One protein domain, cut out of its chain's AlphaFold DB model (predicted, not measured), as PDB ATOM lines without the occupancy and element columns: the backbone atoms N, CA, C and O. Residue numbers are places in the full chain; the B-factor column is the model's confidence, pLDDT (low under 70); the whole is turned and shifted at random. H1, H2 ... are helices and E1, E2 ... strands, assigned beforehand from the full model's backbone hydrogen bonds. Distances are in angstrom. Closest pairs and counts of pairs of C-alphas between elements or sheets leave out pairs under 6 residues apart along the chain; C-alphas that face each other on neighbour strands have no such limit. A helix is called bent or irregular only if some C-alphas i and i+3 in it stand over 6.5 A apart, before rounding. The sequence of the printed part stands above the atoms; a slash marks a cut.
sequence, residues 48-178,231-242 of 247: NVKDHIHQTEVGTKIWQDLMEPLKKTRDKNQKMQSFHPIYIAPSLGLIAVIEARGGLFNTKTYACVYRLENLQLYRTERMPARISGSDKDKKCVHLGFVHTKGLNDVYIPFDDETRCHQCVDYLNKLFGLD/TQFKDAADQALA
ATOM      1  N   ASN A  48      -1.325  -2.787 -37.536       91.88
ATOM      2  CA  ASN A  48      -0.471  -2.609 -36.364       91.88
ATOM      3  C   ASN A  48      -0.630  -3.757 -35.346       91.88
ATOM      4  O   ASN A  48       0.343  -4.179 -34.713       91.88
ATOM      5  N   VAL A  49      -1.842  -4.310 -35.192       95.31
ATOM      6  CA  VAL A  49      -2.065  -5.504 -34.359       95.31
ATOM      7  C   VAL A  49      -1.371  -6.739 -34.941       95.31
ATOM      8  O   VAL A  49      -0.815  -7.528 -34.173       95.31
ATOM      9  N   LYS A  50      -1.403  -6.942 -36.265       96.19
ATOM     10  CA  LYS A  50      -0.688  -8.058 -36.910       96.19
ATOM     11  C   LYS A  50       0.818  -7.918 -36.720       96.19
ATOM     12  O   LYS A  50       1.443  -8.899 -36.321       96.19
ATOM     13  N   ASP A  51       1.355  -6.716 -36.906       95.44
ATOM     14  CA  ASP A  51       2.770  -6.418 -36.678       95.44
ATOM     15  C   ASP A  51       3.178  -6.742 -35.240       95.44
ATOM     16  O   ASP A  51       4.181  -7.410 -35.010       95.44
ATOM     17  N   HIS A  52       2.367  -6.358 -34.250       95.44
ATOM     18  CA  HIS A  52       2.628  -6.689 -32.844       95.44
ATOM     19  C   HIS A  52       2.562  -8.196 -32.549       95.44
ATOM     20  O   HIS A  52       3.363  -8.732 -31.775       95.44
ATOM     21  N   ILE A  53       1.611  -8.912 -33.154       96.75
ATOM     22  CA  ILE A  53       1.530 -10.373 -33.025       96.75
ATOM     23  C   ILE A  53       2.789 -11.017 -33.609       96.75
ATOM     24  O   ILE A  53       3.395 -11.848 -32.934       96.75
ATOM     25  N   HIS A  54       3.196 -10.610 -34.809       96.25
ATOM     26  CA  HIS A  54       4.406 -11.101 -35.457       96.25
ATOM     27  C   HIS A  54       5.656 -10.785 -34.621       96.25
ATOM     28  O   HIS A  54       6.425 -11.689 -34.293       96.25
ATOM     29  N   GLN A  55       5.788  -9.541 -34.153       96.19
ATOM     30  CA  GLN A  55       6.852  -9.101 -33.249       96.19
ATOM     31  C   GLN A  55       6.920  -9.970 -31.986       96.19
ATOM     32  O   GLN A  55       8.006 -10.345 -31.546       96.19
ATOM     33  N   THR A  56       5.772 -10.322 -31.399       97.12
ATOM     34  CA  THR A  56       5.731 -11.189 -30.215       97.12
ATOM     35  C   THR A  56       6.103 -12.635 -30.563       97.12
ATOM     36  O   THR A  56       6.788 -13.295 -29.784       97.12
ATOM     37  N   GLU A  57       5.677 -13.157 -31.716       96.25
ATOM     38  CA  GLU A  57       6.020 -14.510 -32.175       96.25
ATOM     39  C   GLU A  57       7.534 -14.653 -32.420       96.25
ATOM     40  O   GLU A  57       8.155 -15.584 -31.898       96.25
ATOM     41  N   VAL A  58       8.143 -13.710 -33.142       96.69
ATOM     42  CA  VAL A  58       9.590 -13.682 -33.406       96.69
ATOM     43  C   VAL A  58      10.375 -13.384 -32.130       96.69
ATOM     44  O   VAL A  58      11.299 -14.120 -31.784       96.69
ATOM     45  N   GLY A  59       9.971 -12.360 -31.375       97.38
ATOM     46  CA  GLY A  59      10.613 -11.974 -30.120       97.38
ATOM     47  C   GLY A  59      10.616 -13.102 -29.090       97.38
ATOM     48  O   GLY A  59      11.603 -13.295 -28.383       97.38
ATOM     49  N   THR A  60       9.562 -13.919 -29.046       97.50
ATOM     50  CA  THR A  60       9.511 -15.100 -28.174       97.50
ATOM     51  C   THR A  60      10.551 -16.151 -28.564       97.50
ATOM     52  O   THR A  60      11.174 -16.724 -27.671       97.50
ATOM     53  N   LYS A  61      10.789 -16.375 -29.865       97.31
ATOM     54  CA  LYS A  61      11.852 -17.281 -30.334       97.31
ATOM     55  C   LYS A  61      13.234 -16.744 -29.960       97.31
ATOM     56  O   LYS A  61      13.992 -17.441 -29.298       97.31
ATOM     57  N   ILE A  62      13.511 -15.472 -30.267       97.81
ATOM     58  CA  ILE A  62      14.780 -14.805 -29.914       97.81
ATOM     59  C   ILE A  62      15.042 -14.893 -28.405       97.81
ATOM     60  O   ILE A  62      16.151 -15.192 -27.962       97.81
ATOM     61  N   TRP A  63      14.011 -14.646 -27.595       97.38
ATOM     62  CA  TRP A  63      14.108 -14.754 -26.148       97.38
ATOM     63  C   TRP A  63      14.526 -16.159 -25.703       97.38
ATOM     64  O   TRP A  63      15.437 -16.281 -24.885       97.38
ATOM     65  N   GLN A  64      13.874 -17.199 -26.223       96.31
ATOM     66  CA  GLN A  64      14.133 -18.592 -25.851       96.31
ATOM     67  C   GLN A  64      15.521 -19.057 -26.297       96.31
ATOM     68  O   GLN A  64      16.237 -19.683 -25.516       96.31
ATOM     69  N   ASP A  65      15.905 -18.715 -27.523       96.44
ATOM     70  CA  ASP A  65      17.142 -19.188 -28.137       96.44
ATOM     71  C   ASP A  65      18.373 -18.443 -27.609       96.44
ATOM     72  O   ASP A  65      19.415 -19.059 -27.381       96.44
ATOM     73  N   LEU A  66      18.270 -17.121 -27.408       96.25
ATOM     74  CA  LEU A  66      19.436 -16.266 -27.156       96.25
ATOM     75  C   LEU A  66      19.487 -15.700 -25.738       96.25
ATOM     76  O   LEU A  66      20.535 -15.743 -25.095       96.25
ATOM     77  N   MET A  67      18.383 -15.148 -25.227       96.62
ATOM     78  CA  MET A  67      18.407 -14.376 -23.973       96.62
ATOM     79  C   MET A  67      18.169 -15.232 -22.726       96.62
ATOM     80  O   MET A  67      18.816 -15.038 -21.696       96.62
ATOM     81  N   GLU A  68      17.258 -16.199 -22.782       94.88
ATOM     82  CA  GLU A  68      16.961 -17.084 -21.657       94.88
ATOM     83  C   GLU A  68      18.169 -17.924 -21.197       94.88
ATOM     84  O   GLU A  68      18.378 -18.023 -19.978       94.88
ATOM     85  N   PRO A  69      19.026 -18.456 -22.093       94.75
ATOM     86  CA  PRO A  69      20.262 -19.130 -21.692       94.75
ATOM     87  C   PRO A  69      21.185 -18.248 -20.839       94.75
ATOM     88  O   PRO A  69      21.822 -18.747 -19.903       94.75
ATOM     89  N   LEU A  70      21.190 -16.925 -21.058       94.19
ATOM     90  CA  LEU A  70      21.994 -15.971 -20.281       94.19
ATOM     91  C   LEU A  70      21.556 -15.859 -18.813       94.19
ATOM     92  O   LEU A  70      22.310 -15.347 -17.989       94.19
ATOM     93  N   LYS A  71      20.380 -16.377 -18.424       89.62
ATOM     94  CA  LYS A  71      20.016 -16.504 -16.997       89.62
ATOM     95  C   LYS A  71      20.926 -17.479 -16.253       89.62
ATOM     96  O   LYS A  71      21.108 -17.344 -15.045       89.62
ATOM     97  N   LYS A  72      21.437 -18.490 -16.962       88.31
ATOM     98  CA  LYS A  72      22.175 -19.628 -16.399       88.31
ATOM     99  C   LYS A  72      23.685 -19.527 -16.622       88.31
ATOM    100  O   LYS A  72      24.423 -20.327 -16.047       88.31
ATOM    101  N   THR A  73      24.147 -18.578 -17.438       90.00
ATOM    102  CA  THR A  73      25.581 -18.394 -17.688       90.00
ATOM    103  C   THR A  73      26.333 -18.031 -16.406       90.00
ATOM    104  O   THR A  73      25.823 -17.324 -15.531       90.00
ATOM    105  N   ARG A  74      27.566 -18.536 -16.287       87.44
ATOM    106  CA  ARG A  74      28.498 -18.180 -15.205       87.44
ATOM    107  C   ARG A  74      29.396 -17.001 -15.579       87.44
ATOM    108  O   ARG A  74      30.009 -16.418 -14.686       87.44
ATOM    109  N   ASP A  75      29.462 -16.649 -16.863       88.50
ATOM    110  CA  ASP A  75      30.218 -15.493 -17.330       88.50
ATOM    111  C   ASP A  75      29.493 -14.200 -16.935       88.50
ATOM    112  O   ASP A  75      28.382 -13.914 -17.388       88.50
ATOM    113  N   LYS A  76      30.131 -13.405 -16.072       83.81
ATOM    114  CA  LYS A  76      29.579 -12.133 -15.593       83.81
ATOM    115  C   LYS A  76      29.428 -11.105 -16.714       83.81
ATOM    116  O   LYS A  76      28.536 -10.271 -16.612       83.81
ATOM    117  N   ASN A  77      30.245 -11.181 -17.765       83.25
ATOM    118  CA  ASN A  77      30.213 -10.236 -18.885       83.25
ATOM    119  C   ASN A  77      29.045 -10.506 -19.845       83.25
ATOM    120  O   ASN A  77      28.617  -9.609 -20.563       83.25
ATOM    121  N   GLN A  78      28.506 -11.727 -19.832       85.00
ATOM    122  CA  GLN A  78      27.361 -12.136 -20.654       85.00
ATOM    123  C   GLN A  78      26.048 -12.170 -19.867       85.00
ATOM    124  O   GLN A  78      24.987 -12.470 -20.415       85.00
ATOM    125  N   LYS A  79      26.099 -11.912 -18.557       86.94
ATOM    126  CA  LYS A  79      24.918 -11.998 -17.709       86.94
ATOM    127  C   LYS A  79      23.990 -10.825 -17.999       86.94
ATOM    128  O   LYS A  79      24.356  -9.667 -17.815       86.94
ATOM    129  N   MET A  80      22.762 -11.137 -18.395       93.50
ATOM    130  CA  MET A  80      21.747 -10.108 -18.583       93.50
ATOM    131  C   MET A  80      21.259  -9.540 -17.247       93.50
ATOM    132  O   MET A  80      21.134 -10.253 -16.245       93.50
ATOM    133  N   GLN A  81      20.935  -8.251 -17.252       94.62
ATOM    134  CA  GLN A  81      20.340  -7.561 -16.119       94.62
ATOM    135  C   GLN A  81      18.817  -7.720 -16.147       94.62
ATOM    136  O   GLN A  81      18.176  -7.542 -17.181       94.62
ATOM    137  N   SER A  82      18.229  -8.048 -14.995       93.81
ATOM    138  CA  SER A  82      16.793  -8.301 -14.856       93.81
ATOM    139  C   SER A  82      16.116  -7.206 -14.041       93.81
ATOM    140  O   SER A  82      16.347  -7.080 -12.839       93.81
ATOM    141  N   PHE A  83      15.189  -6.501 -14.676       93.50
ATOM    142  CA  PHE A  83      14.225  -5.597 -14.064       93.50
ATOM    143  C   PHE A  83      12.816  -6.086 -14.401       93.50
ATOM    144  O   PHE A  83      12.046  -5.367 -15.028       93.50
ATOM    145  N   HIS A  84      12.498  -7.332 -14.013       90.25
ATOM    146  CA  HIS A  84      11.258  -8.018 -14.402       90.25
ATOM    147  C   HIS A  84      10.041  -7.072 -14.395       90.25
ATOM    148  O   HIS A  84       9.775  -6.491 -13.334       90.25
ATOM    149  N   PRO A  85       9.331  -6.927 -15.534       93.06
ATOM    150  CA  PRO A  85       9.384  -7.776 -16.740       93.06
ATOM    151  C   PRO A  85      10.425  -7.391 -17.817       93.06
ATOM    152  O   PRO A  85      10.430  -7.995 -18.889       93.06
ATOM    153  N   ILE A  86      11.297  -6.414 -17.563       95.94
ATOM    154  CA  ILE A  86      12.345  -5.973 -18.496       95.94
ATOM    155  C   ILE A  86      13.622  -6.794 -18.286       95.94
ATOM    156  O   ILE A  86      14.044  -7.017 -17.151       95.94
ATOM    157  N   TYR A  87      14.269  -7.200 -19.374       96.94
ATOM    158  CA  TYR A  87      15.568  -7.872 -19.360       96.94
ATOM    159  C   TYR A  87      16.505  -7.211 -20.361       96.94
ATOM    160  O   TYR A  87      16.132  -7.011 -21.510       96.94
ATOM    161  N   ILE A  88      17.719  -6.878 -19.937       96.94
ATOM    162  CA  ILE A  88      18.697  -6.163 -20.758       96.94
ATOM    163  C   ILE A  88      19.923  -7.055 -20.910       96.94
ATOM    164  O   ILE A  88      20.553  -7.397 -19.910       96.94
ATOM    165  N   ALA A  89      20.261  -7.430 -22.142       96.81
ATOM    166  CA  ALA A  89      21.416  -8.252 -22.487       96.81
ATOM    167  C   ALA A  89      22.409  -7.440 -23.339       96.81
ATOM    168  O   ALA A  89      22.393  -7.546 -24.569       96.81
ATOM    169  N   PRO A  90      23.293  -6.640 -22.708       94.56
ATOM    170  CA  PRO A  90      24.290  -5.838 -23.417       94.56
ATOM    171  C   PRO A  90      25.171  -6.652 -24.363       94.56
ATOM    172  O   PRO A  90      25.464  -6.191 -25.458       94.56
ATOM    173  N   SER A  91      25.538  -7.877 -23.969       94.12
ATOM    174  CA  SER A  91      26.381  -8.781 -24.759       94.12
ATOM    175  C   SER A  91      25.759  -9.221 -26.084       94.12
ATOM    176  O   SER A  91      26.481  -9.671 -26.962       94.12
ATOM    177  N   LEU A  92      24.436  -9.108 -26.223       96.00
ATOM    178  CA  LEU A  92      23.715  -9.361 -27.473       96.00
ATOM    179  C   LEU A  92      23.249  -8.061 -28.141       96.00
ATOM    180  O   LEU A  92      22.646  -8.113 -29.201       96.00
ATOM    181  N   GLY A  93      23.443  -6.900 -27.509       95.94
ATOM    182  CA  GLY A  93      22.833  -5.653 -27.966       95.94
ATOM    183  C   GLY A  93      21.301  -5.642 -27.862       95.94
ATOM    184  O   GLY A  93      20.658  -4.877 -28.578       95.94
ATOM    185  N   LEU A  94      20.699  -6.461 -26.986       97.50
ATOM    186  CA  LEU A  94      19.243  -6.664 -26.923       97.50
ATOM    187  C   LEU A  94      18.615  -6.230 -25.596       97.50
ATOM    188  O   LEU A  94      19.207  -6.336 -24.519       97.50
ATOM    189  N   ILE A  95      17.355  -5.814 -25.671       97.56
ATOM    190  CA  ILE A  95      16.454  -5.611 -24.536       97.56
ATOM    191  C   ILE A  95      15.133  -6.323 -24.817       97.56
ATOM    192  O   ILE A  95      14.613  -6.269 -25.925       97.56
ATOM    193  N   ALA A  96      14.581  -7.002 -23.818       97.62
ATOM    194  CA  ALA A  96      13.329  -7.733 -23.921       97.62
ATOM    195  C   ALA A  96      12.318  -7.250 -22.890       97.62
ATOM    196  O   ALA A  96      12.649  -6.995 -21.730       97.62
ATOM    197  N   VAL A  97      11.062  -7.206 -23.319       96.94
ATOM    198  CA  VAL A  97       9.897  -7.069 -22.451       96.94
ATOM    199  C   VAL A  97       9.145  -8.380 -22.521       96.94
ATOM    200  O   VAL A  97       8.704  -8.781 -23.600       96.94
ATOM    201  N   ILE A  98       9.005  -9.051 -21.381       95.69
ATOM    202  CA  ILE A  98       8.368 -10.364 -21.338       95.69
ATOM    203  C   ILE A  98       7.034 -10.338 -20.604       95.69
ATOM    204  O   ILE A  98       6.796  -9.551 -19.691       95.69
ATOM    205  N   GLU A  99       6.174 -11.280 -20.949       93.81
ATOM    206  CA  GLU A  99       4.967 -11.583 -20.205       93.81
ATOM    207  C   GLU A  99       4.880 -13.085 -19.966       93.81
ATOM    208  O   GLU A  99       4.811 -13.891 -20.895       93.81
ATOM    209  N   ALA A 100       4.869 -13.461 -18.692       91.00
ATOM    210  CA  ALA A 100       4.571 -14.817 -18.270       91.00
ATOM    211  C   ALA A 100       3.049 -15.001 -18.192       91.00
ATOM    212  O   ALA A 100       2.361 -14.245 -17.506       91.00
ATOM    213  N   ARG A 101       2.521 -16.009 -18.891       89.81
ATOM    214  CA  ARG A 101       1.099 -16.374 -18.900       89.81
ATOM    215  C   ARG A 101       0.937 -17.843 -18.556       89.81
ATOM    216  O   ARG A 101       1.607 -18.685 -19.145       89.81
ATOM    217  N   GLY A 102       0.009 -18.161 -17.665       82.50
ATOM    218  CA  GLY A 102      -0.294 -19.539 -17.283       82.50
ATOM    219  C   GLY A 102      -0.410 -19.710 -15.773       82.50
ATOM    220  O   GLY A 102      -0.359 -18.739 -15.021       82.50
ATOM    221  N   GLY A 103      -0.619 -20.954 -15.352       72.88
ATOM    222  CA  GLY A 103      -0.656 -21.344 -13.944       72.88
ATOM    223  C   GLY A 103       0.672 -21.936 -13.474       72.88
ATOM    224  O   GLY A 103       1.597 -22.109 -14.263       72.88
ATOM    225  N   LEU A 104       0.722 -22.324 -12.197       66.38
ATOM    226  CA  LEU A 104       1.921 -22.769 -11.472       66.38
ATOM    227  C   LEU A 104       2.772 -23.843 -12.191       66.38
ATOM    228  O   LEU A 104       3.976 -23.907 -11.968       66.38
ATOM    229  N   PHE A 105       2.168 -24.655 -13.067       68.56
ATOM    230  CA  PHE A 105       2.812 -25.790 -13.746       68.56
ATOM    231  C   PHE A 105       2.924 -25.659 -15.275       68.56
ATOM    232  O   PHE A 105       3.471 -26.551 -15.915       68.56
ATOM    233  N   ASN A 106       2.399 -24.591 -15.890       75.06
ATOM    234  CA  ASN A 106       2.430 -24.419 -17.351       75.06
ATOM    235  C   ASN A 106       2.503 -22.936 -17.739       75.06
ATOM    236  O   ASN A 106       1.636 -22.405 -18.439       75.06
ATOM    237  N   THR A 107       3.517 -22.253 -17.213       86.12
ATOM    238  CA  THR A 107       3.805 -20.860 -17.554       86.12
ATOM    239  C   THR A 107       4.509 -20.800 -18.902       86.12
ATOM    240  O   THR A 107       5.607 -21.326 -19.062       86.12
ATOM    241  N   LYS A 108       3.895 -20.115 -19.863       90.19
ATOM    242  CA  LYS A 108       4.513 -19.744 -21.135       90.19
ATOM    243  C   LYS A 108       5.018 -18.311 -21.056       90.19
ATOM    244  O   LYS A 108       4.324 -17.435 -20.542       90.19
ATOM    245  N   THR A 109       6.208 -18.072 -21.588       94.12
ATOM    246  CA  THR A 109       6.763 -16.725 -21.730       94.12
ATOM    247  C   THR A 109       6.559 -16.243 -23.155       94.12
ATOM    248  O   THR A 109       6.933 -16.931 -24.098       94.12
ATOM    249  N   TYR A 110       5.974 -15.059 -23.277       96.38
ATOM    250  CA  TYR A 110       5.880 -14.289 -24.509       96.38
ATOM    251  C   TYR A 110       6.838 -13.111 -24.393       96.38
ATOM    252  O   TYR A 110       6.963 -12.548 -23.304       96.38
ATOM    253  N   ALA A 111       7.507 -12.732 -25.474       97.25
ATOM    254  CA  ALA A 111       8.471 -11.641 -25.447       97.25
ATOM    255  C   ALA A 111       8.377 -10.770 -26.697       97.25
ATOM    256  O   ALA A 111       8.264 -11.285 -27.804       97.25
ATOM    257  N   CYS A 112       8.507  -9.460 -26.505       97.50
ATOM    258  CA  CYS A 112       8.972  -8.555 -27.550       97.50
ATOM    259  C   CYS A 112      10.446  -8.262 -27.264       97.50
ATOM    260  O   CYS A 112      10.792  -7.868 -26.145       97.50
ATOM    261  N   VAL A 113      11.302  -8.483 -28.260       97.44
ATOM    262  CA  VAL A 113      12.746  -8.243 -28.178       97.44
ATOM    263  C   VAL A 113      13.099  -7.100 -29.115       97.44
ATOM    264  O   VAL A 113      12.605  -7.032 -30.235       97.44
ATOM    265  N   TYR A 114      13.947  -6.204 -28.632       96.19
ATOM    266  CA  TYR A 114      14.340  -4.978 -29.301       96.19
ATOM    267  C   TYR A 114      15.854  -4.859 -29.317       96.19
ATOM    268  O   TYR A 114      16.552  -5.352 -28.427       96.19
ATOM    269  N   ARG A 115      16.347  -4.106 -30.293       95.69
ATOM    270  CA  ARG A 115      17.733  -3.656 -30.338       95.69
ATOM    271  C   ARG A 115      17.936  -2.535 -29.318       95.69
ATOM    272  O   ARG A 115      17.153  -1.586 -29.276       95.69
ATOM    273  N   LEU A 116      18.994  -2.613 -28.516       93.69
ATOM    274  CA  LEU A 116      19.364  -1.549 -27.574       93.69
ATOM    275  C   LEU A 116      19.709  -0.244 -28.299       93.69
ATOM    276  O   LEU A 116      19.402   0.830 -27.788       93.69
ATOM    277  N   GLU A 117      20.283  -0.314 -29.502       89.31
ATOM    278  CA  GLU A 117      20.528   0.872 -30.339       89.31
ATOM    279  C   GLU A 117      19.236   1.630 -30.696       89.31
ATOM    280  O   GLU A 117      19.236   2.858 -30.756       89.31
ATOM    281  N   ASN A 118      18.110   0.920 -30.819       89.88
ATOM    282  CA  ASN A 118      16.825   1.507 -31.190       89.88
ATOM    283  C   ASN A 118      16.101   2.177 -30.012       89.88
ATOM    284  O   ASN A 118      15.085   2.832 -30.229       89.88
ATOM    285  N   LEU A 119      16.589   2.040 -28.773       89.94
ATOM    286  CA  LEU A 119      15.949   2.609 -27.581       89.94
ATOM    287  C   LEU A 119      16.204   4.122 -27.458       89.94
ATOM    288  O   LEU A 119      17.162   4.543 -26.815       89.94
ATOM    289  N   GLN A 120      15.343   4.957 -28.026       80.25
ATOM    290  CA  GLN A 120      15.539   6.415 -28.062       80.25
ATOM    291  C   GLN A 120      14.950   7.147 -26.856       80.25
ATOM    292  O   GLN A 120      15.379   8.248 -26.518       80.25
ATOM    293  N   LEU A 121      13.982   6.531 -26.182       80.62
ATOM    294  CA  LEU A 121      13.343   7.102 -25.006       80.62
ATOM    295  C   LEU A 121      13.332   6.073 -23.888       80.62
ATOM    296  O   LEU A 121      12.851   4.961 -24.076       80.62
ATOM    297  N   TYR A 122      13.844   6.444 -22.721       86.44
ATOM    298  CA  TYR A 122      13.676   5.652 -21.515       86.44
ATOM    299  C   TYR A 122      13.610   6.560 -20.289       86.44
ATOM    300  O   TYR A 122      14.517   7.350 -20.025       86.44
ATOM    301  N   ARG A 123      12.507   6.500 -19.543       84.69
ATOM    302  CA  ARG A 123      12.319   7.333 -18.346       84.69
ATOM    303  C   ARG A 123      11.333   6.718 -17.372       84.69
ATOM    304  O   ARG A 123      10.510   5.885 -17.735       84.69
ATOM    305  N   THR A 124      11.397   7.180 -16.131       87.56
ATOM    306  CA  THR A 124      10.361   6.913 -15.137       87.56
ATOM    307  C   THR A 124       9.241   7.937 -15.282       87.56
ATOM    308  O   THR A 124       9.503   9.136 -15.178       87.56
ATOM    309  N   GLU A 125       8.001   7.498 -15.467       84.12
ATOM    310  CA  GLU A 125       6.837   8.392 -15.476       84.12
ATOM    311  C   GLU A 125       5.574   7.719 -14.933       84.12
ATOM    312  O   GLU A 125       5.592   6.550 -14.545       84.12
ATOM    313  N   ARG A 126       4.475   8.471 -14.830       83.62
ATOM    314  CA  ARG A 126       3.174   7.910 -14.442       83.62
ATOM    315  C   ARG A 126       2.525   7.221 -15.636       83.62
ATOM    316  O   ARG A 126       2.608   7.724 -16.754       83.62
ATOM    317  N   MET A 127       1.849   6.103 -15.379       81.88
ATOM    318  CA  MET A 127       1.096   5.376 -16.401       81.88
ATOM    319  C   MET A 127       0.083   6.294 -17.116       81.88
ATOM    320  O   MET A 127      -0.731   6.940 -16.452       81.88
ATOM    321  N   PRO A 128       0.061   6.331 -18.461       73.69
ATOM    322  CA  PRO A 128      -0.917   7.115 -19.203       73.69
ATOM    323  C   PRO A 128      -2.345   6.625 -18.959       73.69
ATOM    324  O   PRO A 128      -2.602   5.418 -18.917       73.69
ATOM    325  N   ALA A 129      -3.305   7.553 -18.916       69.94
ATOM    326  CA  ALA A 129      -4.726   7.242 -18.722       69.94
ATOM    327  C   ALA A 129      -5.317   6.312 -19.801       69.94
ATOM    328  O   ALA A 129      -6.285   5.611 -19.529       69.94
ATOM    329  N   ARG A 130      -4.741   6.302 -21.013       67.31
ATOM    330  CA  ARG A 130      -5.179   5.453 -22.137       67.31
ATOM    331  C   ARG A 130      -4.767   3.982 -22.006       67.31
ATOM    332  O   ARG A 130      -5.457   3.118 -22.524       67.31
ATOM    333  N   ILE A 131      -3.673   3.708 -21.288       63.66
ATOM    334  CA  ILE A 131      -3.162   2.344 -21.049       63.66
ATOM    335  C   ILE A 131      -3.638   1.817 -19.688       63.66
ATOM    336  O   ILE A 131      -3.744   0.611 -19.469       63.66
ATOM    337  N   SER A 132      -3.949   2.720 -18.758       53.47
ATOM    338  CA  SER A 132      -4.345   2.377 -17.397       53.47
ATOM    339  C   SER A 132      -5.864   2.294 -17.228       53.47
ATOM    340  O   SER A 132      -6.603   3.254 -17.439       53.47
ATOM    341  N   GLY A 133      -6.320   1.132 -16.755       61.19
ATOM    342  CA  GLY A 133      -7.604   1.000 -16.067       61.19
ATOM    343  C   GLY A 133      -7.544   1.670 -14.687       61.19
ATOM    344  O   GLY A 133      -7.435   2.889 -14.576       61.19
ATOM    345  N   SER A 134      -7.553   0.877 -13.614       59.06
ATOM    346  CA  SER A 134      -7.383   1.329 -12.217       59.06
ATOM    347  C   SER A 134      -5.973   1.834 -11.865       59.06
ATOM    348  O   SER A 134      -5.726   2.227 -10.732       59.06
ATOM    349  N   ASP A 135      -5.039   1.805 -12.816       61.25
ATOM    350  CA  ASP A 135      -3.593   1.881 -12.563       61.25
ATOM    351  C   ASP A 135      -2.979   3.262 -12.862       61.25
ATOM    352  O   ASP A 135      -1.769   3.381 -13.046       61.25
ATOM    353  N   LYS A 136      -3.801   4.317 -12.917       64.62
ATOM    354  CA  LYS A 136      -3.398   5.668 -13.362       64.62
ATOM    355  C   LYS A 136      -2.326   6.318 -12.473       64.62
ATOM    356  O   LYS A 136      -1.589   7.188 -12.926       64.62
ATOM    357  N   ASP A 137      -2.218   5.867 -11.224       69.56
ATOM    358  CA  ASP A 137      -1.243   6.366 -10.251       69.56
ATOM    359  C   ASP A 137       0.041   5.531 -10.171       69.56
ATOM    360  O   ASP A 137       0.981   5.915  -9.470       69.56
ATOM    361  N   LYS A 138       0.131   4.408 -10.897       79.00
ATOM    362  CA  LYS A 138       1.336   3.572 -10.878       79.00
ATOM    363  C   LYS A 138       2.469   4.249 -11.645       79.00
ATOM    364  O   LYS A 138       2.288   4.728 -12.769       79.00
ATOM    365  N   LYS A 139       3.665   4.250 -11.049       85.12
ATOM    366  CA  LYS A 139       4.900   4.581 -11.766       85.12
ATOM    367  C   LYS A 139       5.265   3.449 -12.713       85.12
ATOM    368  O   LYS A 139       5.065   2.270 -12.425       85.12
ATOM    369  N   CYS A 140       5.817   3.830 -13.850       89.31
ATOM    370  CA  CYS A 140       6.243   2.917 -14.886       89.31
ATOM    371  C   CYS A 140       7.587   3.342 -15.463       89.31
ATOM    372  O   CYS A 140       8.006   4.497 -15.342       89.31
ATOM    373  N   VAL A 141       8.243   2.384 -16.104       92.31
ATOM    374  CA  VAL A 141       9.307   2.668 -17.059       92.31
ATOM    375  C   VAL A 141       8.651   2.793 -18.428       92.31
ATOM    376  O   VAL A 141       7.987   1.862 -18.888       92.31
ATOM    377  N   HIS A 142       8.826   3.954 -19.047       89.88
ATOM    378  CA  HIS A 142       8.474   4.216 -20.435       89.88
ATOM    379  C   HIS A 142       9.681   3.899 -21.306       89.88
ATOM    380  O   HIS A 142      10.751   4.438 -21.035       89.88
ATOM    381  N   LEU A 143       9.524   3.030 -22.303       90.44
ATOM    382  CA  LEU A 143      10.541   2.682 -23.293       90.44
ATOM    383  C   LEU A 143       9.999   2.983 -24.694       90.44
ATOM    384  O   LEU A 143       8.986   2.413 -25.088       90.44
ATOM    385  N   GLY A 144      10.676   3.850 -25.442       87.62
ATOM    386  CA  GLY A 144      10.348   4.176 -26.828       87.62
ATOM    387  C   GLY A 144      11.437   3.703 -27.782       87.62
ATOM    388  O   GLY A 144      12.607   4.072 -27.636       87.62
ATOM    389  N   PHE A 145      11.035   2.909 -28.767       86.94
ATOM    390  CA  PHE A 145      11.894   2.290 -29.763       86.94
ATOM    391  C   PHE A 145      11.617   2.858 -31.154       86.94
ATOM    392  O   PHE A 145      10.468   2.978 -31.575       86.94
ATOM    393  N   VAL A 146      12.676   3.180 -31.891       83.25
ATOM    394  CA  VAL A 146      12.585   3.516 -33.321       83.25
ATOM    395  C   VAL A 146      12.810   2.276 -34.182       83.25
ATOM    396  O   VAL A 146      13.242   1.236 -33.683       83.25
ATOM    397  N   HIS A 147      12.480   2.366 -35.475       84.50
ATOM    398  CA  HIS A 147      12.674   1.277 -36.446       84.50
ATOM    399  C   HIS A 147      12.094  -0.069 -35.979       84.50
ATOM    400  O   HIS A 147      12.669  -1.124 -36.213       84.50
ATOM    401  N   THR A 148      10.973  -0.017 -35.257       83.50
ATOM    402  CA  THR A 148      10.288  -1.180 -34.695       83.50
ATOM    403  C   THR A 148       8.815  -1.088 -35.067       83.50
ATOM    404  O   THR A 148       8.181  -0.066 -34.796       83.50
ATOM    405  N   LYS A 149       8.280  -2.140 -35.692       86.94
ATOM    406  CA  LYS A 149       6.844  -2.290 -35.955       86.94
ATOM    407  C   LYS A 149       6.135  -2.882 -34.731       86.94
ATOM    408  O   LYS A 149       6.767  -3.516 -33.886       86.94
ATOM    409  N   GLY A 150       4.820  -2.695 -34.638       89.44
ATOM    410  CA  GLY A 150       4.025  -3.214 -33.524       89.44
ATOM    411  C   GLY A 150       4.206  -2.404 -32.238       89.44
ATOM    412  O   GLY A 150       3.943  -1.202 -32.207       89.44
ATOM    413  N   LEU A 151       4.602  -3.057 -31.145       90.81
ATOM    414  CA  LEU A 151       4.800  -2.419 -29.845       90.81
ATOM    415  C   LEU A 151       6.124  -1.648 -29.839       90.81
ATOM    416  O   LEU A 151       7.153  -2.199 -29.480       90.81
ATOM    417  N   ASN A 152       6.114  -0.382 -30.243       88.06
ATOM    418  CA  ASN A 152       7.296   0.491 -30.256       88.06
ATOM    419  C   ASN A 152       7.352   1.463 -29.066       88.06
ATOM    420  O   ASN A 152       8.416   1.977 -28.737       88.06
ATOM    421  N   ASP A 153       6.222   1.695 -28.408       88.69
ATOM    422  CA  ASP A 153       6.085   2.565 -27.248       88.69
ATOM    423  C   ASP A 153       5.497   1.754 -26.080       88.69
ATOM    424  O   ASP A 153       4.351   1.297 -26.130       88.69
ATOM    425  N   VAL A 154       6.313   1.498 -25.053       89.56
ATOM    426  CA  VAL A 154       6.017   0.521 -23.999       89.56
ATOM    427  C   VAL A 154       6.005   1.167 -22.628       89.56
ATOM    428  O   VAL A 154       6.993   1.745 -22.180       89.56
ATOM    429  N   TYR A 155       4.902   0.967 -21.914       90.00
ATOM    430  CA  TYR A 155       4.714   1.424 -20.545       90.00
ATOM    431  C   TYR A 155       4.645   0.231 -19.603       90.00
ATOM    432  O   TYR A 155       3.707  -0.570 -19.652       90.00
ATOM    433  N   ILE A 156       5.653   0.100 -18.745       90.25
ATOM    434  CA  ILE A 156       5.811  -1.066 -17.878       90.25
ATOM    435  C   ILE A 156       5.654  -0.626 -16.428       90.25
ATOM    436  O   ILE A 156       6.578  -0.012 -15.888       90.25
ATOM    437  N   PRO A 157       4.507  -0.906 -15.784       88.56
ATOM    438  CA  PRO A 157       4.320  -0.582 -14.380       88.56
ATOM    439  C   PRO A 157       5.224  -1.458 -13.511       88.56
ATOM    440  O   PRO A 157       5.381  -2.654 -13.769       88.56
ATOM    441  N   PHE A 158       5.776  -0.861 -12.459       84.81
ATOM    442  CA  PHE A 158       6.445  -1.583 -11.382       84.81
ATOM    443  C   PHE A 158       5.683  -1.347 -10.083       84.81
ATOM    444  O   PHE A 158       5.158  -0.260  -9.851       84.81
ATOM    445  N   ASP A 159       5.676  -2.359  -9.220       79.94
ATOM    446  CA  ASP A 159       5.101  -2.239  -7.877       79.94
ATOM    447  C   ASP A 159       6.021  -1.460  -6.919       79.94
ATOM    448  O   ASP A 159       5.574  -0.971  -5.886       79.94
ATOM    449  N   ASP A 160       7.305  -1.326  -7.271       81.75
ATOM    450  CA  ASP A 160       8.324  -0.613  -6.500       81.75
ATOM    451  C   ASP A 160       8.964   0.488  -7.354       81.75
ATOM    452  O   ASP A 160       9.607   0.230  -8.376       81.75
ATOM    453  N   GLU A 161       8.805   1.728  -6.898       81.69
ATOM    454  CA  GLU A 161       9.386   2.922  -7.505       81.69
ATOM    455  C   GLU A 161      10.916   2.845  -7.602       81.69
ATOM    456  O   GLU A 161      11.499   3.273  -8.601       81.69
ATOM    457  N   THR A 162      11.572   2.247  -6.609       87.44
ATOM    458  CA  THR A 162      13.030   2.097  -6.589       87.44
ATOM    459  C   THR A 162      13.498   1.290  -7.796       87.44
ATOM    460  O   THR A 162      14.484   1.641  -8.443       87.44
ATOM    461  N   ARG A 163      12.752   0.242  -8.166       87.75
ATOM    462  CA  ARG A 163      13.068  -0.605  -9.324       87.75
ATOM    463  C   ARG A 163      12.883   0.121 -10.656       87.75
ATOM    464  O   ARG A 163      13.665  -0.136 -11.571       87.75
ATOM    465  N   CYS A 164      11.923   1.047 -10.761       86.38
ATOM    466  CA  CYS A 164      11.808   1.931 -11.927       86.38
ATOM    467  C   CYS A 164      13.089   2.751 -12.118       86.38
ATOM    468  O   CYS A 164      13.659   2.766 -13.210       86.38
ATOM    469  N   HIS A 165      13.557   3.403 -11.049       89.38
ATOM    470  CA  HIS A 165      14.763   4.230 -11.093       89.38
ATOM    471  C   HIS A 165      16.010   3.398 -11.393       89.38
ATOM    472  O   HIS A 165      16.747   3.735 -12.312       89.38
ATOM    473  N   GLN A 166      16.180   2.248 -10.735       93.00
ATOM    474  CA  GLN A 166      17.305   1.342 -10.993       93.00
ATOM    475  C   GLN A 166      17.380   0.872 -12.453       93.00
ATOM    476  O   GLN A 166      18.476   0.742 -12.994       93.00
ATOM    477  N   CYS A 167      16.236   0.625 -13.103       93.25
ATOM    478  CA  CYS A 167      16.203   0.260 -14.518       93.25
ATOM    479  C   CYS A 167      16.732   1.396 -15.404       93.25
ATOM    480  O   CYS A 167      17.565   1.170 -16.281       93.25
ATOM    481  N   VAL A 168      16.265   2.624 -15.164       91.25
ATOM    482  CA  VAL A 168      16.688   3.812 -15.918       91.25
ATOM    483  C   VAL A 168      18.153   4.153 -15.637       91.25
ATOM    484  O   VAL A 168      18.895   4.451 -16.569       91.25
ATOM    485  N   ASP A 169      18.605   4.052 -14.390       91.25
ATOM    486  CA  ASP A 169      19.996   4.302 -13.998       91.25
ATOM    487  C   ASP A 169      20.956   3.280 -14.600       91.25
ATOM    488  O   ASP A 169      22.045   3.640 -15.052       91.25
ATOM    489  N   TYR A 170      20.538   2.016 -14.685       92.81
ATOM    490  CA  TYR A 170      21.301   0.995 -15.391       92.81
ATOM    491  C   TYR A 170      21.464   1.340 -16.874       92.81
ATOM    492  O   TYR A 170      22.578   1.260 -17.386       92.81
ATOM    493  N   LEU A 171      20.394   1.774 -17.550       91.06
ATOM    494  CA  LEU A 171      20.454   2.212 -18.949       91.06
ATOM    495  C   LEU A 171      21.328   3.462 -19.122       91.06
ATOM    496  O   LEU A 171      22.144   3.506 -20.035       91.06
ATOM    497  N   ASN A 172      21.236   4.437 -18.211       87.62
ATOM    498  CA  ASN A 172      22.121   5.607 -18.219       87.62
ATOM    499  C   ASN A 172      23.589   5.191 -18.140       87.62
ATOM    500  O   ASN A 172      24.391   5.618 -18.962       87.62
ATOM    501  N   LYS A 173      23.939   4.314 -17.193       87.94
ATOM    502  CA  LYS A 173      25.303   3.792 -17.071       87.94
ATOM    503  C   LYS A 173      25.730   3.021 -18.322       87.94
ATOM    504  O   LYS A 173      26.861   3.174 -18.770       87.94
ATOM    505  N   LEU A 174      24.834   2.205 -18.873       88.25
ATOM    506  CA  LEU A 174      25.091   1.389 -20.056       88.25
ATOM    507  C   LEU A 174      25.384   2.239 -21.300       88.25
ATOM    508  O   LEU A 174      26.244   1.870 -22.094       88.25
ATOM    509  N   PHE A 175      24.706   3.378 -21.442       84.44
ATOM    510  CA  PHE A 175      24.886   4.323 -22.548       84.44
ATOM    511  C   PHE A 175      25.913   5.430 -22.252       84.44
ATOM    512  O   PHE A 175      26.008   6.397 -23.004       84.44
ATOM    513  N   GLY A 176      26.677   5.321 -21.157       78.88
ATOM    514  CA  GLY A 176      27.692   6.314 -20.791       78.88
ATOM    515  C   GLY A 176      27.125   7.678 -20.371       78.88
ATOM    516  O   GLY A 176      27.847   8.668 -20.372       78.88
ATOM    517  N   LEU A 177      25.844   7.741 -19.996       74.44
ATOM    518  CA  LEU A 177      25.129   8.949 -19.568       74.44
ATOM    519  C   LEU A 177      25.244   9.192 -18.054       74.44
ATOM    520  O   LEU A 177      24.239   9.407 -17.367       74.44
ATOM    521  N   ASP A 178      26.458   9.112 -17.513       64.44
ATOM    522  CA  ASP A 178      26.703   9.365 -16.092       64.44
ATOM    523  C   ASP A 178      26.516  10.853 -15.705       64.44
ATOM    524  O   ASP A 178      26.209  11.717 -16.533       64.44
ATOM    525  N   THR A 231      27.184   2.199 -30.599       76.81
ATOM    526  CA  THR A 231      27.838   1.491 -31.708       76.81
ATOM    527  C   THR A 231      28.120   0.034 -31.340       76.81
ATOM    528  O   THR A 231      27.780  -0.874 -32.087       76.81
ATOM    529  N   GLN A 232      28.599  -0.213 -30.117       80.69
ATOM    530  CA  GLN A 232      28.838  -1.572 -29.617       80.69
ATOM    531  C   GLN A 232      27.580  -2.461 -29.576       80.69
ATOM    532  O   GLN A 232      27.679  -3.679 -29.693       80.69
ATOM    533  N   PHE A 233      26.390  -1.876 -29.398       90.31
ATOM    534  CA  PHE A 233      25.138  -2.635 -29.368       90.31
ATOM    535  C   PHE A 233      24.623  -2.938 -30.765       90.31
ATOM    536  O   PHE A 233      23.932  -3.939 -30.928       90.31
ATOM    537  N   LYS A 234      24.969  -2.103 -31.750       89.81
ATOM    538  CA  LYS A 234      24.638  -2.337 -33.150       89.81
ATOM    539  C   LYS A 234      25.243  -3.645 -33.639       89.81
ATOM    540  O   LYS A 234      24.509  -4.542 -34.036       89.81
ATOM    541  N   ASP A 235      26.562  -3.772 -33.526       89.62
ATOM    542  CA  ASP A 235      27.292  -4.935 -34.037       89.62
ATOM    543  C   ASP A 235      26.865  -6.223 -33.322       89.62
ATOM    544  O   ASP A 235      26.621  -7.251 -33.955       89.62
ATOM    545  N   ALA A 236      26.701  -6.153 -31.995       92.94
ATOM    546  CA  ALA A 236      26.228  -7.281 -31.200       92.94
ATOM    547  C   ALA A 236      24.805  -7.708 -31.598       92.94
ATOM    548  O   ALA A 236      24.539  -8.905 -31.720       92.94
ATOM    549  N   ALA A 237      23.904  -6.748 -31.836       94.88
ATOM    550  CA  ALA A 237      22.540  -7.036 -32.262       94.88
ATOM    551  C   ALA A 237      22.486  -7.571 -33.698       94.88
ATOM    552  O   ALA A 237      21.746  -8.518 -33.954       94.88
ATOM    553  N   ASP A 238      23.280  -7.019 -34.616       93.56
ATOM    554  CA  ASP A 238      23.390  -7.504 -35.993       93.56
ATOM    555  C   ASP A 238      23.877  -8.960 -36.021       93.56
ATOM    556  O   ASP A 238      23.288  -9.796 -36.706       93.56
ATOM    557  N   GLN A 239      24.871  -9.303 -35.197       93.31
ATOM    558  CA  GLN A 239      25.334 -10.682 -35.056       93.31
ATOM    559  C   GLN A 239      24.279 -11.598 -34.415       93.31
ATOM    560  O   GLN A 239      24.059 -12.712 -34.891       93.31
ATOM    561  N   ALA A 240      23.637 -11.156 -33.330       94.25
ATOM    562  CA  ALA A 240      22.658 -11.960 -32.601       94.25
ATOM    563  C   ALA A 240      21.404 -12.246 -33.441       94.25
ATOM    564  O   ALA A 240      20.843 -13.340 -33.376       94.25
ATOM    565  N   LEU A 241      20.967 -11.267 -34.233       95.12
ATOM    566  CA  LEU A 241      19.699 -11.314 -34.953       95.12
ATOM    567  C   LEU A 241      19.821 -11.807 -36.402       95.12
ATOM    568  O   LEU A 241      18.799 -11.938 -37.064       95.12
ATOM    569  N   ALA A 242      21.024 -12.139 -36.883       92.81
ATOM    570  CA  ALA A 242      21.293 -12.497 -38.282       92.81
ATOM    571  C   ALA A 242      20.411 -13.627 -38.861       92.81
ATOM    572  O   ALA A 242      20.224 -13.696 -40.072       92.81
TER     573      ALA A 242
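Overview. This is residues 48 to 178 and 231 to 242 of the 247 residues of an uncharacterized protein of Firmicutes bacterium AM41-11 (UniProt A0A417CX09). Two small antiparallel sheets, E1 to E4 and E5 to E7, fold back on each other at the link from E4 to E5 and are loosely, only partly face to face, with H2 wedged between them on the side of E1, E5 and E6. The long kinked helix H1 packs on E4 from outside, and H3 grazes the larger sheet near E3 and E4. The printed part has 143 residues, in the order H1, E1 to E7, H2, H3, and its class is mixed, helices and strands. The sheets run E1 E2 E3 E4 and E5 E6 E7; the whole is compact, with a radius of gyration of the C-alphas of 14.9 A and spans of 41 by 40 by 31 A.

Along the chain. The larger sheet holds E1, residues 81 to 83, E2, 86 to 89, E3, 94 to 101, 22.1 A long, and E4, 108 to 115, 22.8 A. The other holds E5, 119 to 126, 19.1 A, E6, 139 to 145, 19.4 A, and E7, 153 to 157. H1, residues 48 to 71, runs 31.4 A from C-alpha 48 at (-0.471, -2.609, -36.364); it is only just irregular, C-alphas 65 and 68 being 6.8 A apart, with a kink of 48 degrees near residue 63. H2 is residues 161 to 174, 20.2 A. H3, residues 231 to 241, 15.5 A, ends at C-alpha 241, (19.699, -11.314, -34.953).

Arrangement. Each sheet is a meander, each strand the antiparallel neighbour of the one before. N 81 and O 88 of the hairpin E1 and E2 are 2.8 A apart, N 87 and O 96 of E2 and E3 2.9 A, and N 99 and O 110 of E3 and E4 2.8 A, within hydrogen-bond range. So are N 142 and O 123 of E5 and E6, 2.9 A, and N 143 and O 154 of E6 and E7, 2.8 A. E5 bends by 51 degrees at residue 123. H1 is on the larger sheet, only just at the sheet's level with a height of 3.6 A; its closest C-alphas to E4 are Thr 60 and Ala 111, 4.5 A. H2 is on the smaller sheet at a height of 9.2 A, over E5 and E6 and along the strands, with C-alphas Val 141 and Cys 164 5.8 A apart. It is also on the larger sheet, over E1. H3 only grazes that sheet, with residues 233 to 241. Every O i to N i+4 pair is within range in H2, 16 of 20 in H1 and 6 of 7 in H3.

Size, cuts and confidence. The C-alphas farthest apart, Phe 105 and Asp 178, are 42.6 A apart. Residues 179 to 230 are not printed, and C-alphas 178 and 231 are 17.5 A apart across the cut. The link from E5 to E6 is long. The pLDDT is under 70 at residues 104 to 105, 129 to 137 and 178.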